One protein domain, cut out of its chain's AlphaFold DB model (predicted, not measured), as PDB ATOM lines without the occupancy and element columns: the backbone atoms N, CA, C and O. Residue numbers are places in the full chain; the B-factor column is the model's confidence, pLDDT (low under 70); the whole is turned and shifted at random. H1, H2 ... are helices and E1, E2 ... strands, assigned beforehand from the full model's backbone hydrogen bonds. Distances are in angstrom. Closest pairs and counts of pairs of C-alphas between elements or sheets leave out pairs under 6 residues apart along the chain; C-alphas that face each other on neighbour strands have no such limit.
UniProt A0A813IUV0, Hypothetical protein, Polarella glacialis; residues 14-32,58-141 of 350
ATOM      1  N   ASP A  14     140.707 130.497 145.871       56.72
ATOM      2  CA  ASP A  14     140.264 131.067 144.603       56.72
ATOM      3  C   ASP A  14     140.181 130.011 143.497       56.72
ATOM      4  O   ASP A  14     139.305 130.093 142.639       56.72
ATOM      5  N   VAL A  15     140.990 128.948 143.582       54.22
ATOM      6  CA  VAL A  15     140.969 127.814 142.638       54.22
ATOM      7  C   VAL A  15     139.631 127.060 142.680       54.22
ATOM      8  O   VAL A  15     139.141 126.588 141.656       54.22
ATOM      9  N   TRP A  16     138.986 126.983 143.846       55.56
ATOM     10  CA  TRP A  16     137.709 126.270 144.019       55.56
ATOM     11  C   TRP A  16     136.489 127.107 143.647       55.56
ATOM     12  O   TRP A  16     135.400 126.568 143.446       55.56
ATOM     13  N   GLN A  17     136.649 128.429 143.604       57.38
ATOM     14  CA  GLN A  17     135.564 129.339 143.261       57.38
ATOM     15  C   GLN A  17     135.440 129.553 141.753       57.38
ATOM     16  O   GLN A  17     134.448 130.131 141.313       57.38
ATOM     17  N   GLU A  18     136.372 129.050 140.948       64.38
ATOM     18  CA  GLU A  18     136.300 129.196 139.499       64.38
ATOM     19  C   GLU A  18     135.125 128.431 138.895       64.38
ATOM     20  O   GLU A  18     134.916 127.249 139.173       64.38
ATOM     21  N   ASP A  19     134.394 129.077 137.987       60.59
ATOM     22  CA  ASP A  19     133.241 128.467 137.315       60.59
ATOM     23  C   ASP A  19     133.614 127.206 136.523       60.59
ATOM     24  O   ASP A  19     132.830 126.261 136.441       60.59
ATOM     25  N   ARG A  20     134.851 127.132 136.011       53.00
ATOM     26  CA  ARG A  20     135.373 125.949 135.307       53.00
ATOM     27  C   ARG A  20     135.653 124.781 136.259       53.00
ATOM     28  O   ARG A  20     135.286 123.652 135.950       53.00
ATOM     29  N   ALA A  21     136.210 125.048 137.444       51.78
ATOM     30  CA  ALA A  21     136.400 124.034 138.487       51.78
ATOM     31  C   ALA A  21     135.053 123.526 139.039       51.78
ATOM     32  O   ALA A  21     134.895 122.331 139.316       51.78
ATOM     33  N   ARG A  22     134.044 124.409 139.127       59.44
ATOM     34  CA  ARG A  22     132.657 124.032 139.455       59.44
ATOM     35  C   ARG A  22     132.010 123.180 138.363       59.44
ATOM     36  O   ARG A  22     131.275 122.255 138.707       59.44
ATOM     37  N   ALA A  23     132.307 123.435 137.087       60.31
ATOM     38  CA  ALA A  23     131.779 122.653 135.965       60.31
ATOM     39  C   ALA A  23     132.216 121.177 136.022       60.31
ATOM     40  O   ALA A  23     131.417 120.290 135.731       60.31
ATOM     41  N   VAL A  24     133.439 120.907 136.491       51.62
ATOM     42  CA  VAL A  24     133.956 119.541 136.730       51.62
ATOM     43  C   VAL A  24     133.730 119.042 138.165       51.62
ATOM     44  O   VAL A  24     134.203 117.966 138.542       51.62
ATOM     45  N   LYS A  25     133.010 119.830 138.979       62.56
ATOM     46  CA  LYS A  25     132.681 119.575 140.392       62.56
ATOM     47  C   LYS A  25     133.884 119.082 141.207       62.56
ATOM     48  O   LYS A  25     133.747 118.169 142.025       62.56
ATOM     49  N   ALA A  26     135.055 119.682 140.990       49.88
ATOM     50  CA  ALA A  26     136.255 119.312 141.726       49.88
ATOM     51  C   ALA A  26     136.127 119.705 143.207       49.88
ATOM     52  O   ALA A  26     135.689 120.814 143.525       49.88
ATOM     53  N   ARG A  27     136.477 118.790 144.119       58.19
ATOM     54  CA  ARG A  27     136.381 119.019 145.572       58.19
ATOM     55  C   ARG A  27     137.645 118.549 146.297       58.19
ATOM     56  O   ARG A  27     138.229 117.538 145.894       58.19
ATOM     57  N   PRO A  28     138.059 119.236 147.378       50.91
ATOM     58  CA  PRO A  28     139.105 118.735 148.257       50.91
ATOM     59  C   PRO A  28     138.665 117.420 148.913       50.91
ATOM     60  O   PRO A  28     137.605 117.349 149.542       50.91
ATOM     61  N   ARG A  29     139.492 116.378 148.796       51.25
ATOM     62  CA  ARG A  29     139.320 115.118 149.517       51.25
ATOM     63  C   ARG A  29     139.854 115.293 150.928       51.25
ATOM     64  O   ARG A  29     140.996 114.943 151.222       51.25
ATOM     65  N   PHE A  30     139.040 115.867 151.802       54.31
ATOM     66  CA  PHE A  30     139.362 115.880 153.220       54.31
ATOM     67  C   PHE A  30     139.425 114.430 153.710       54.31
ATOM     68  O   PHE A  30     138.411 113.736 153.769       54.31
ATOM     69  N   GLN A  31     140.612 113.961 154.093       43.25
ATOM     70  CA  GLN A  31     140.641 113.072 155.244       43.25
ATOM     71  C   GLN A  31     140.208 113.943 156.424       43.25
ATOM     72  O   GLN A  31     140.731 115.058 156.539       43.25
ATOM     73  N   PRO A  32     139.261 113.508 157.274       42.47
ATOM     74  CA  PRO A  32     139.101 114.134 158.572       42.47
ATOM     75  C   PRO A  32     140.500 114.161 159.165       42.47
ATOM     76  O   PRO A  32     141.118 113.105 159.329       42.47
ATOM     77  N   PHE A  58     157.882 101.894 147.879       80.38
ATOM     78  CA  PHE A  58     157.449 102.908 146.914       80.38
ATOM     79  C   PHE A  58     156.124 103.552 147.331       80.38
ATOM     80  O   PHE A  58     155.181 102.847 147.690       80.38
ATOM     81  N   CYS A  59     156.030 104.875 147.241       87.25
ATOM     82  CA  CYS A  59     154.807 105.635 147.500       87.25
ATOM     83  C   CYS A  59     154.578 106.662 146.386       87.25
ATOM     84  O   CYS A  59     155.505 107.379 146.020       87.25
ATOM     85  N   TYR A  60     153.343 106.745 145.887       89.94
ATOM     86  CA  TYR A  60     152.898 107.791 144.966       89.94
ATOM     87  C   TYR A  60     151.960 108.735 145.718       89.94
ATOM     88  O   TYR A  60     150.933 108.298 146.238       89.94
ATOM     89  N   SER A  61     152.291 110.021 145.757       88.69
ATOM     90  CA  SER A  61     151.419 111.081 146.273       88.69
ATOM     91  C   SER A  61     151.135 112.082 145.161       88.69
ATOM     92  O   SER A  61     151.998 112.305 144.330       88.69
ATOM     93  N   ALA A  62     149.951 112.691 145.137       82.06
ATOM     94  CA  ALA A  62     149.614 113.798 144.227       82.06
ATOM     95  C   ALA A  62     149.419 115.121 144.973       82.06
ATOM     96  O   ALA A  62     148.848 116.070 144.449       82.06
ATOM     97  N   ALA A  63     149.832 115.153 146.233       78.38
ATOM     98  CA  ALA A  63     149.795 116.331 147.068       78.38
ATOM     99  C   ALA A  63     151.150 116.446 147.761       78.38
ATOM    100  O   ALA A  63     151.627 115.483 148.381       78.38
ATOM    101  N   ALA A  64     151.772 117.615 147.639       70.75
ATOM    102  CA  ALA A  64     152.889 117.990 148.485       70.75
ATOM    103  C   ALA A  64     152.442 118.057 149.955       70.75
ATOM    104  O   ALA A  64     151.251 118.046 150.280       70.75
ATOM    105  N   ASN A  65     153.414 118.125 150.867       66.94
ATOM    106  CA  ASN A  65     153.111 118.341 152.277       66.94
ATOM    107  C   ASN A  65     152.343 119.663 152.420       66.94
ATOM    108  O   ASN A  65     152.840 120.709 152.010       66.94
ATOM    109  N   GLY A  66     151.131 119.607 152.968       63.94
ATOM    110  CA  GLY A  66     150.258 120.773 153.004       63.94
ATOM    111  C   GLY A  66     149.494 121.047 151.697       63.94
ATOM    112  O   GLY A  66     149.110 122.184 151.442       63.94
ATOM    113  N   GLN A  67     149.219 120.033 150.877       72.75
ATOM    114  CA  GLN A  67     148.194 120.089 149.829       72.75
ATOM    115  C   GLN A  67     147.124 119.016 150.089       72.75
ATOM    116  O   GLN A  67     147.399 117.983 150.700       72.75
ATOM    117  N   THR A  68     145.891 119.246 149.628       71.19
ATOM    118  CA  THR A  68     144.789 118.274 149.758       71.19
ATOM    119  C   THR A  68     144.591 117.576 148.430       71.19
ATOM    120  O   THR A  68     144.483 118.242 147.405       71.19
ATOM    121  N   ALA A  69     144.517 116.243 148.454       81.19
ATOM    122  CA  ALA A  69     144.220 115.426 147.281       81.19
ATOM    123  C   ALA A  69     142.904 115.873 146.617       81.19
ATOM    124  O   ALA A  69     141.927 116.175 147.302       81.19
ATOM    125  N   MET A  70     142.864 115.912 145.284       82.38
ATOM    126  CA  MET A  70     141.683 116.366 144.550       82.38
ATOM    127  C   MET A  70     140.843 115.188 144.089       82.38
ATOM    128  O   MET A  70     141.367 114.154 143.663       82.38
ATOM    129  N   GLU A  71     139.530 115.377 144.127       85.88
ATOM    130  CA  GLU A  71     138.562 114.531 143.441       85.88
ATOM    131  C   GLU A  71     137.944 115.308 142.282       85.88
ATOM    132  O   GLU A  71     137.664 116.498 142.408       85.88
ATOM    133  N   MET A  72     137.739 114.629 141.158       85.31
ATOM    134  CA  MET A  72     137.071 115.148 139.968       85.31
ATOM    135  C   MET A  72     135.831 114.315 139.664       85.31
ATOM    136  O   MET A  72     135.805 113.107 139.922       85.31
ATOM    137  N   GLN A  73     134.803 114.953 139.110       82.50
ATOM    138  CA  GLN A  73     133.636 114.253 138.599       82.50
ATOM    139  C   GLN A  73     133.742 114.131 137.083       82.50
ATOM    140  O   GLN A  73     133.781 115.129 136.370       82.50
ATOM    141  N   ILE A  74     133.802 112.893 136.602       75.25
ATOM    142  CA  ILE A  74     133.844 112.590 135.177       75.25
ATOM    143  C   ILE A  74     132.446 112.144 134.769       75.25
ATOM    144  O   ILE A  74     131.937 111.131 135.258       75.25
ATOM    145  N   SER A  75     131.834 112.913 133.874       74.50
ATOM    146  CA  SER A  75     130.613 112.515 133.185       74.50
ATOM    147  C   SER A  75     130.974 111.454 132.157       74.50
ATOM    148  O   SER A  75     131.667 111.744 131.181       74.50
ATOM    149  N   MET A  76     130.540 110.220 132.385       74.88
ATOM    150  CA  MET A  76     130.619 109.185 131.363       74.88
ATOM    151  C   MET A  76     129.338 109.206 130.529       74.88
ATOM    152  O   MET A  76     128.263 109.438 131.094       74.88
ATOM    153  N   PRO A  77     129.431 108.983 129.204       73.50
ATOM    154  CA  PRO A  77     128.242 108.832 128.380       73.50
ATOM    155  C   PRO A  77     127.364 107.720 128.964       73.50
ATOM    156  O   PRO A  77     127.874 106.703 129.444       73.50
ATOM    157  N   GLY A  78     126.053 107.963 128.980       74.00
ATOM    158  CA  GLY A  78     125.069 107.005 129.465       74.00
ATOM    159  C   GLY A  78     125.166 105.672 128.718       74.00
ATOM    160  O   GLY A  78     125.585 105.617 127.560       74.00
ATOM    161  N   SER A  79     124.803 104.583 129.395       76.75
ATOM    162  CA  SER A  79     124.627 103.284 128.736       76.75
ATOM    163  C   SER A  79     123.409 103.343 127.805       76.75
ATOM    164  O   SER A  79     122.521 104.167 128.006       76.75
ATOM    165  N   MET A  80     123.298 102.423 126.840       77.25
ATOM    166  CA  MET A  80     122.063 102.261 126.053       77.25
ATOM    167  C   MET A  80     120.815 102.084 126.939       77.25
ATOM    168  O   MET A  80     119.726 102.488 126.550       77.25
ATOM    169  N   GLU A  81     120.980 101.518 128.136       80.38
ATOM    170  CA  GLU A  81     119.896 101.302 129.104       80.38
ATOM    171  C   GLU A  81     119.561 102.543 129.948       80.38
ATOM    172  O   GLU A  81     118.488 102.621 130.540       80.38
ATOM    173  N   SER A  82     120.464 103.522 130.022       76.50
ATOM    174  CA  SER A  82     120.253 104.761 130.766       76.50
ATOM    175  C   SER A  82     120.957 105.901 130.032       76.50
ATOM    176  O   SER A  82     122.170 106.063 130.186       76.50
ATOM    177  N   PRO A  83     120.222 106.678 129.214       78.38
ATOM    178  CA  PRO A  83     120.800 107.744 128.399       78.38
ATOM    179  C   PRO A  83     121.294 108.928 129.236       78.38
ATOM    180  O   PRO A  83     121.990 109.801 128.714       78.38
ATOM    181  N   GLU A  84     120.962 108.976 130.530       81.69
ATOM    182  CA  GLU A  84     121.493 110.002 131.412       81.69
ATOM    183  C   GLU A  84     122.996 109.785 131.668       81.69
ATOM    184  O   GLU A  84     123.440 108.666 131.941       81.69
ATOM    185  N   PRO A  85     123.810 110.851 131.589       77.31
ATOM    186  CA  PRO A  85     125.239 110.753 131.832       77.31
ATOM    187  C   PRO A  85     125.504 110.336 133.282       77.31
ATOM    188  O   PRO A  85     125.137 111.031 134.232       77.31
ATOM    189  N   ILE A  86     126.195 109.209 133.460       79.56
ATOM    190  CA  ILE A  86     126.592 108.738 134.786       79.56
ATOM    191  C   ILE A  86     127.795 109.564 135.228       79.56
ATOM    192  O   ILE A  86     128.900 109.432 134.698       79.56
ATOM    193  N   VAL A  87     127.586 110.404 136.237       79.38
ATOM    194  CA  VAL A  87     128.652 111.200 136.843       79.38
ATOM    195  C   VAL A  87     129.336 110.364 137.923       79.38
ATOM    196  O   VAL A  87     128.740 110.084 138.964       79.38
ATOM    197  N   LYS A  88     130.590 109.959 137.693       84.94
ATOM    198  CA  LYS A  88     131.392 109.251 138.706       84.94
ATOM    199  C   LYS A  88     132.466 110.155 139.288       84.94
ATOM    200  O   LYS A  88     133.151 110.877 138.568       84.94
ATOM    201  N   GLN A  89     132.622 110.087 140.605       85.00
ATOM    202  CA  GLN A  89     133.638 110.823 141.346       85.00
ATOM    203  C   GLN A  89     134.891 109.961 141.508       85.00
ATOM    204  O   GLN A  89     134.823 108.838 142.009       85.00
ATOM    205  N   HIS A  90     136.035 110.491 141.085       87.88
ATOM    206  CA  HIS A  90     137.320 109.806 141.145       87.88
ATOM    207  C   HIS A  90     138.399 110.730 141.708       87.88
ATOM    208  O   HIS A  90     138.462 111.907 141.366       87.88
ATOM    209  N   GLY A  91     139.294 110.190 142.536       90.81
ATOM    210  CA  GLY A  91     140.516 110.898 142.920       90.81
ATOM    211  C   GLY A  91     141.432 111.087 141.710       90.81
ATOM    212  O   GLY A  91     141.650 110.129 140.964       90.81
ATOM    213  N   VAL A  92     141.995 112.286 141.531       91.00
ATOM    214  CA  VAL A  92     142.815 112.630 140.353       91.00
ATOM    215  C   VAL A  92     144.010 111.688 140.199       91.00
ATOM    216  O   VAL A  92     144.238 111.152 139.112       91.00
ATOM    217  N   LEU A  93     144.727 111.417 141.296       93.25
ATOM    218  CA  LEU A  93     145.850 110.479 141.290       93.25
ATOM    219  C   LEU A  93     145.409 109.068 140.920       93.25
ATOM    220  O   LEU A  93     145.995 108.460 140.036       93.25
ATOM    221  N   SER A  94     144.383 108.544 141.592       94.06
ATOM    222  CA  SER A  94     143.922 107.168 141.382       94.06
ATOM    223  C   SER A  94     143.438 106.954 139.951       94.06
ATOM    224  O   SER A  94     143.738 105.926 139.350       94.06
ATOM    225  N   TRP A  95     142.733 107.934 139.386       93.00
ATOM    226  CA  TRP A  95     142.310 107.887 137.992       93.00
ATOM    227  C   TRP A  95     143.506 107.908 137.035       93.00
ATOM    228  O   TRP A  95     143.619 107.036 136.175       93.00
ATOM    229  N   SER A  96     144.436 108.847 137.236       94.75
ATOM    230  CA  SER A  96     145.638 108.982 136.401       94.75
ATOM    231  C   SER A  96     146.525 107.737 136.476       94.75
ATOM    232  O   SER A  96     147.080 107.313 135.469       94.75
ATOM    233  N   PHE A  97     146.594 107.106 137.650       95.94
ATOM    234  CA  PHE A  97     147.304 105.853 137.889       95.94
ATOM    235  C   PHE A  97     146.739 104.703 137.057       95.94
ATOM    236  O   PHE A  97     147.480 104.031 136.346       95.94
ATOM    237  N   VAL A  98     145.420 104.490 137.101       94.81
ATOM    238  CA  VAL A  98     144.773 103.418 136.329       94.81
ATOM    239  C   VAL A  98     144.909 103.671 134.827       94.81
ATOM    240  O   VAL A  98     145.214 102.743 134.083       94.81
ATOM    241  N   ARG A  99     144.739 104.918 134.374       95.44
ATOM    242  CA  ARG A  99     144.926 105.278 132.960       95.44
ATOM    243  C   ARG A  99     146.357 105.031 132.489       95.44
ATOM    244  O   ARG A  99     146.534 104.455 131.423       95.44
ATOM    245  N   ALA A 100     147.353 105.404 133.293       96.81
ATOM    246  CA  ALA A 100     148.756 105.150 132.987       96.81
ATOM    247  C   ALA A 100     149.071 103.648 132.889       96.81
ATOM    248  O   ALA A 100     149.789 103.238 131.986       96.81
ATOM    249  N   LEU A 101     148.492 102.813 133.763       96.31
ATOM    250  CA  LEU A 101     148.660 101.357 133.671       96.31
ATOM    251  C   LEU A 101     148.100 100.769 132.379       96.31
ATOM    252  O   LEU A 101     148.737  99.899 131.788       96.31
ATOM    253  N   VAL A 102     146.922 101.234 131.962       95.62
ATOM    254  CA  VAL A 102     146.294 100.792 130.712       95.62
ATOM    255  C   VAL A 102     147.144 101.215 129.513       95.62
ATOM    256  O   VAL A 102     147.405 100.387 128.651       95.62
ATOM    257  N   GLU A 103     147.628 102.460 129.488       96.44
ATOM    258  CA  GLU A 103     148.483 102.978 128.406       96.44
ATOM    259  C   GLU A 103     149.797 102.191 128.278       96.44
ATOM    260  O   GLU A 103     150.257 101.892 127.180       96.44
ATOM    261  N   LEU A 104     150.383 101.812 129.414       96.50
ATOM    262  CA  LEU A 104     151.622 101.039 129.478       96.50
ATOM    263  C   LEU A 104     151.391  99.521 129.366       96.50
ATOM    264  O   LEU A 104     152.315  98.748 129.617       96.50
ATOM    265  N   ASN A 105     150.173  99.072 129.040       95.12
ATOM    266  CA  ASN A 105     149.797  97.656 128.932       95.12
ATOM    267  C   ASN A 105     150.196  96.804 130.152       95.12
ATOM    268  O   ASN A 105     150.503  95.622 130.018       95.12
ATOM    269  N   TYR A 106     150.210  97.392 131.353       92.56
ATOM    270  CA  TYR A 106     150.674  96.749 132.594       92.56
ATOM    271  C   TYR A 106     152.143  96.262 132.569       92.56
ATOM    272  O   TYR A 106     152.606  95.626 133.520       92.56
ATOM    273  N   GLU A 107     152.914  96.607 131.534       93.00
ATOM    274  CA  GLU A 107     154.318  96.237 131.358       93.00
ATOM    275  C   GLU A 107     155.226  97.452 131.555       93.00
ATOM    276  O   GLU A 107     155.786  98.007 130.618       93.00
ATOM    277  N   CYS A 108     155.371  97.881 132.809       93.81
ATOM    278  CA  CYS A 108     156.122  99.090 133.140       93.81
ATOM    279  C   CYS A 108     157.029  98.934 134.358       93.81
ATOM    280  O   CYS A 108     156.805  98.098 135.249       93.81
ATOM    281  N   THR A 109     158.050  99.785 134.408       94.44
ATOM    282  CA  THR A 109     158.821 100.044 135.622       94.44
ATOM    283  C   THR A 109     158.150 101.117 136.482       94.44
ATOM    284  O   THR A 109     157.235 101.817 136.039       94.44
ATOM    285  N   HIS A 110     158.601 101.282 137.728       91.50
ATOM    286  CA  HIS A 110     158.125 102.372 138.588       91.50
ATOM    287  C   HIS A 110     158.388 103.761 137.984       91.50
ATOM    288  O   HIS A 110     157.587 104.676 138.185       91.50
ATOM    289  N   LEU A 111     159.496 103.927 137.252       93.00
ATOM    290  CA  LEU A 111     159.828 105.200 136.616       93.00
ATOM    291  C   LEU A 111     158.923 105.488 135.410       93.00
ATOM    292  O   LEU A 111     158.434 106.611 135.295       93.00
ATOM    293  N   ASP A 112     158.650 104.482 134.572       95.94
ATOM    294  CA  ASP A 112     157.748 104.623 133.417       95.94
ATOM    295  C   ASP A 112     156.336 104.985 133.885       95.94
ATOM    296  O   ASP A 112     155.732 105.941 133.396       95.94
ATOM    297  N   LEU A 113     155.844 104.279 134.912       95.81
ATOM    298  CA  LEU A 113     154.543 104.563 135.505       95.81
ATOM    299  C   LEU A 113     154.479 105.995 136.050       95.81
ATOM    300  O   LEU A 113     153.512 106.705 135.801       95.81
ATOM    301  N   TYR A 114     155.504 106.444 136.779       95.06
ATOM    302  CA  TYR A 114     155.558 107.809 137.304       95.06
ATOM    303  C   TYR A 114     155.489 108.872 136.199       95.06
ATOM    304  O   TYR A 114     154.735 109.843 136.322       95.06
ATOM    305  N   GLN A 115     156.248 108.691 135.116       96.25
ATOM    306  CA  GLN A 115     156.245 109.616 133.983       96.25
ATOM    307  C   GLN A 115     154.883 109.649 133.286       96.25
ATOM    308  O   GLN A 115     154.350 110.733 133.031       96.25
ATOM    309  N   GLU A 116     154.280 108.484 133.047       97.69
ATOM    310  CA  GLU A 116     152.977 108.421 132.392       97.69
ATOM    311  C   GLU A 116     151.871 108.991 133.293       97.69
ATOM    312  O   GLU A 116     151.031 109.748 132.814       97.69
ATOM    313  N   ILE A 117     151.907 108.766 134.613       96.25
ATOM    314  CA  ILE A 117     150.970 109.420 135.543       96.25
ATOM    315  C   ILE A 117     151.073 110.947 135.438       96.25
ATOM    316  O   ILE A 117     150.041 111.622 135.390       96.25
ATOM    317  N   ARG A 118     152.288 111.513 135.377       95.00
ATOM    318  CA  ARG A 118     152.469 112.968 135.206       95.00
ATOM    319  C   ARG A 118     151.845 113.463 133.905       95.00
ATOM    320  O   ARG A 118     151.158 114.483 133.921       95.00
ATOM    321  N   LYS A 119     152.029 112.729 132.807       96.31
ATOM    322  CA  LYS A 119     151.407 113.036 131.512       96.31
ATOM    323  C   LYS A 119     149.878 112.983 131.591       96.31
ATOM    324  O   LYS A 119     149.216 113.895 131.105       96.31
ATOM    325  N   GLN A 120     149.305 111.973 132.246       95.25
ATOM    326  CA  GLN A 120     147.851 111.877 132.438       95.25
ATOM    327  C   GLN A 120     147.315 113.016 133.323       95.25
ATOM    328  O   GLN A 120     146.273 113.590 133.010       95.25
ATOM    329  N   MET A 121     148.041 113.415 134.371       92.44
ATOM    330  CA  MET A 121     147.658 114.571 135.188       92.44
ATOM    331  C   MET A 121     147.742 115.892 134.422       92.44
ATOM    332  O   MET A 121     146.867 116.732 134.611       92.44
ATOM    333  N   LEU A 122     148.728 116.079 133.535       92.62
ATOM    334  CA  LEU A 122     148.785 117.244 132.643       92.62
ATOM    335  C   LEU A 122     147.573 117.305 131.709       92.62
ATOM    336  O   LEU A 122     146.942 118.354 131.626       92.62
ATOM    337  N   LYS A 123     147.159 116.175 131.121       92.62
ATOM    338  CA  LYS A 123     145.921 116.110 130.324       92.62
ATOM    339  C   LYS A 123     144.700 116.541 131.141       92.62
ATOM    340  O   LYS A 123     143.860 117.287 130.653       92.62
ATOM    341  N   VAL A 124     144.600 116.117 132.404       89.56
ATOM    342  CA  VAL A 124     143.523 116.565 133.308       89.56
ATOM    343  C   VAL A 124     143.591 118.079 133.558       89.56
ATOM    344  O   VAL A 124     142.546 118.736 133.559       89.56
ATOM    345  N   LYS A 125     144.795 118.652 133.719       89.50
ATOM    346  CA  LYS A 125     144.973 120.113 133.838       89.50
ATOM    347  C   LYS A 125     144.458 120.832 132.593       89.50
ATOM    348  O   LYS A 125     143.657 121.753 132.719       89.50
ATOM    349  N   GLU A 126     144.862 120.375 131.414       89.12
ATOM    350  CA  GLU A 126     144.488 120.967 130.125       89.12
ATOM    351  C   GLU A 126     142.985 120.858 129.833       89.12
ATOM    352  O   GLU A 126     142.384 121.812 129.344       89.12
ATOM    353  N   MET A 127     142.355 119.728 130.176       81.88
ATOM    354  CA  MET A 127     140.937 119.488 129.883       81.88
ATOM    355  C   MET A 127     139.975 120.337 130.721       81.88
ATOM    356  O   MET A 127     138.870 120.627 130.267       81.88
ATOM    357  N   GLY A 128     140.339 120.717 131.949       76.06
ATOM    358  CA  GLY A 128     139.382 121.427 132.804       76.06
ATOM    359  C   GLY A 128     139.880 121.930 134.149       76.06
ATOM    360  O   GLY A 128     139.115 122.585 134.853       76.06
ATOM    361  N   LEU A 129     141.136 121.665 134.514       81.88
ATOM    362  CA  LEU A 129     141.708 122.059 135.803       81.88
ATOM    363  C   LEU A 129     143.065 122.779 135.636       81.88
ATOM    364  O   LEU A 129     144.051 122.356 136.240       81.88
ATOM    365  N   PRO A 130     143.160 123.872 134.849       74.88
ATOM    366  CA  PRO A 130     144.442 124.514 134.533       74.88
ATOM    367  C   PRO A 130     145.150 125.102 135.763       74.88
ATOM    368  O   PRO A 130     146.370 125.232 135.770       74.88
ATOM    369  N   ARG A 131     144.395 125.416 136.822       74.38
ATOM    370  CA  ARG A 131     144.909 125.900 138.113       74.38
ATOM    371  C   ARG A 131     145.181 124.795 139.135       74.38
ATOM    372  O   ARG A 131     145.521 125.101 140.272       74.38
ATOM    373  N   MET A 132     145.053 123.519 138.758       82.81
ATOM    374  CA  MET A 132     145.441 122.413 139.634       82.81
ATOM    375  C   MET A 132     146.956 122.447 139.873       82.81
ATOM    376  O   MET A 132     147.758 122.166 138.979       82.81
ATOM    377  N   ASP A 133     147.339 122.736 141.110       81.75
ATOM    378  CA  ASP A 133     148.718 122.824 141.604       81.75
ATOM    379  C   ASP A 133     149.269 121.470 142.090       81.75
ATOM    380  O   ASP A 133     150.360 121.387 142.647       81.75
ATOM    381  N   GLN A 134     148.521 120.390 141.852       83.44
ATOM    382  CA  GLN A 134     148.941 119.039 142.192       83.44
ATOM    383  C   GLN A 134     150.029 118.535 141.255       83.44
ATOM    384  O   GLN A 134     149.907 118.592 140.023       83.44
ATOM    385  N   GLU A 135     151.069 117.977 141.862       84.31
ATOM    386  CA  GLU A 135     152.138 117.254 141.196       84.31
ATOM    387  C   GLU A 135     152.268 115.866 141.808       84.31
ATOM    388  O   GLU A 135     152.058 115.668 143.007       84.31
ATOM    389  N   VAL A 136     152.624 114.890 140.973       88.69
ATOM    390  CA  VAL A 136     152.937 113.555 141.474       88.69
ATOM    391  C   VAL A 136     154.331 113.550 142.060       88.69
ATOM    392  O   VAL A 136     155.288 113.974 141.423       88.69
ATOM    393  N   LEU A 137     154.432 113.000 143.259       88.94
ATOM    394  CA  LEU A 137     155.657 112.706 143.970       88.94
ATOM    395  C   LEU A 137     155.790 111.189 144.070       88.94
ATOM    396  O   LEU A 137     154.896 110.513 144.584       88.94
ATOM    397  N   LEU A 138     156.912 110.662 143.582       88.62
ATOM    398  CA  LEU A 138     157.321 109.279 143.800       88.62
ATOM    399  C   LEU A 138     158.384 109.251 144.903       88.62
ATOM    400  O   LEU A 138     159.486 109.763 144.721       88.62
ATOM    401  N   THR A 139     158.063 108.614 146.024       85.12
ATOM    402  CA  THR A 139     158.986 108.414 147.146       85.12
ATOM    403  C   THR A 139     159.455 106.967 147.176       85.12
ATOM    404  O   THR A 139     158.638 106.047 147.135       85.12
ATOM    405  N   ILE A 140     160.768 106.764 147.293       82.56
ATOM    406  CA  ILE A 140     161.411 105.450 147.374       82.56
ATOM    407  C   ILE A 140     162.093 105.353 148.738       82.56
ATOM    408  O   ILE A 140     163.016 106.118 149.011       82.56
ATOM    409  N   ALA A 141     161.639 104.455 149.615       72.69
ATOM    410  CA  ALA A 141     162.212 104.356 150.965       72.69
ATOM    411  C   ALA A 141     163.519 103.553 151.011       72.69
ATOM    412  O   ALA A 141     164.289 103.681 151.961       72.69
TER     413      ALA A 141
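This is residues 14 to 32 and 58 to 141 of the 350 residues of the protein "Hypothetical protein" of Polarella glacialis (UniProt A0A813IUV0). Two helices, H3 and H4, pack across each other, and two separate two-stranded ribbons reach toward opposite ends of the longest axis: the hairpin E2 and E3 with its loop, residues 77 to 85, at one end, the short pair E1 and E4 at the other. H3 follows E3 with no residue between them, and the chain turns there into another direction, while the short helices H1 and H2 form a loosely placed corner, with H2 near Gly 128, where H4 ends. You have 103 residues printed, with four named helices and four named strands in the order H1, H2, E1, E2, E3, H3, H4, E4; the class is mixed, helices and strands, and both two-stranded sheets are antiparallel. The whole is compact, with a radius of gyration of the C-alphas of 14.8 A and spans of 45 by 36 by 27 A.

Begin with H1, residues 14 to 17, and H2, residues 19 to 23: they are close but not clearly touching, and their closest C-alphas, Trp 16 and Arg 22, are 7.2 A apart. Next, residues 27 to 28 pair antiparallel with residues 70 to 71 of E2, residues 70 to 76. Past the cut, E1, residues 58 to 61, is antiparallel to E4, residues 137 to 140, with N 59 and O 139 at 2.9 A, within hydrogen-bond range. E2 forms a hairpin with E3, residues 86 to 91, where N 74 and O 88 are within range at 2.9 A. A tight link leads to H3, residues 92 to 103; its closest C-alpha pair with E2 is Val 92 and Glu 71, 5.6 A. H3 touches H4, residues 110 to 128, at a steep tilt of 62 degrees, opposite ways; H4 does so with residues 113 to 121 alone, and the closest C-alphas are Ala 100 and Glu 116, 5.4 A. H4 is apart from E2 and E3. Its Tyr 114 has its C-alpha 6.9 A from that of Leu 138 in E4, the closest pair of the two. In H2, H3 and H4 every O i to N i+4 pair is within hydrogen-bond range; H1 is too short for one.

Find C-alpha 14 at (140.264, 131.067, 144.603), where H1 begins; H1 measures 5.2 A and H2 6.1 A. E1 covers 10.2 A, E2 18.7 A and E3 16.3 A. From C-alpha 92 at (142.815, 112.630, 140.353), H3 runs 16.4 A; H4 then runs 27.3 A. E4, 9.9 A long, ends at C-alpha 140, (161.411, 105.450, 147.374).

The two C-alphas farthest apart are those of Glu 81 and Ala 141, 47.7 A. Residues 33 to 57 are not printed, and C-alphas 32 and 58 are 24.5 A apart across this cut, which lies in the link from H2 to E1. Of the links printed whole, none is long. Mean pLDDT of the printed part is 80.2; residues 14 to 32 and 65 to 66 are under 70.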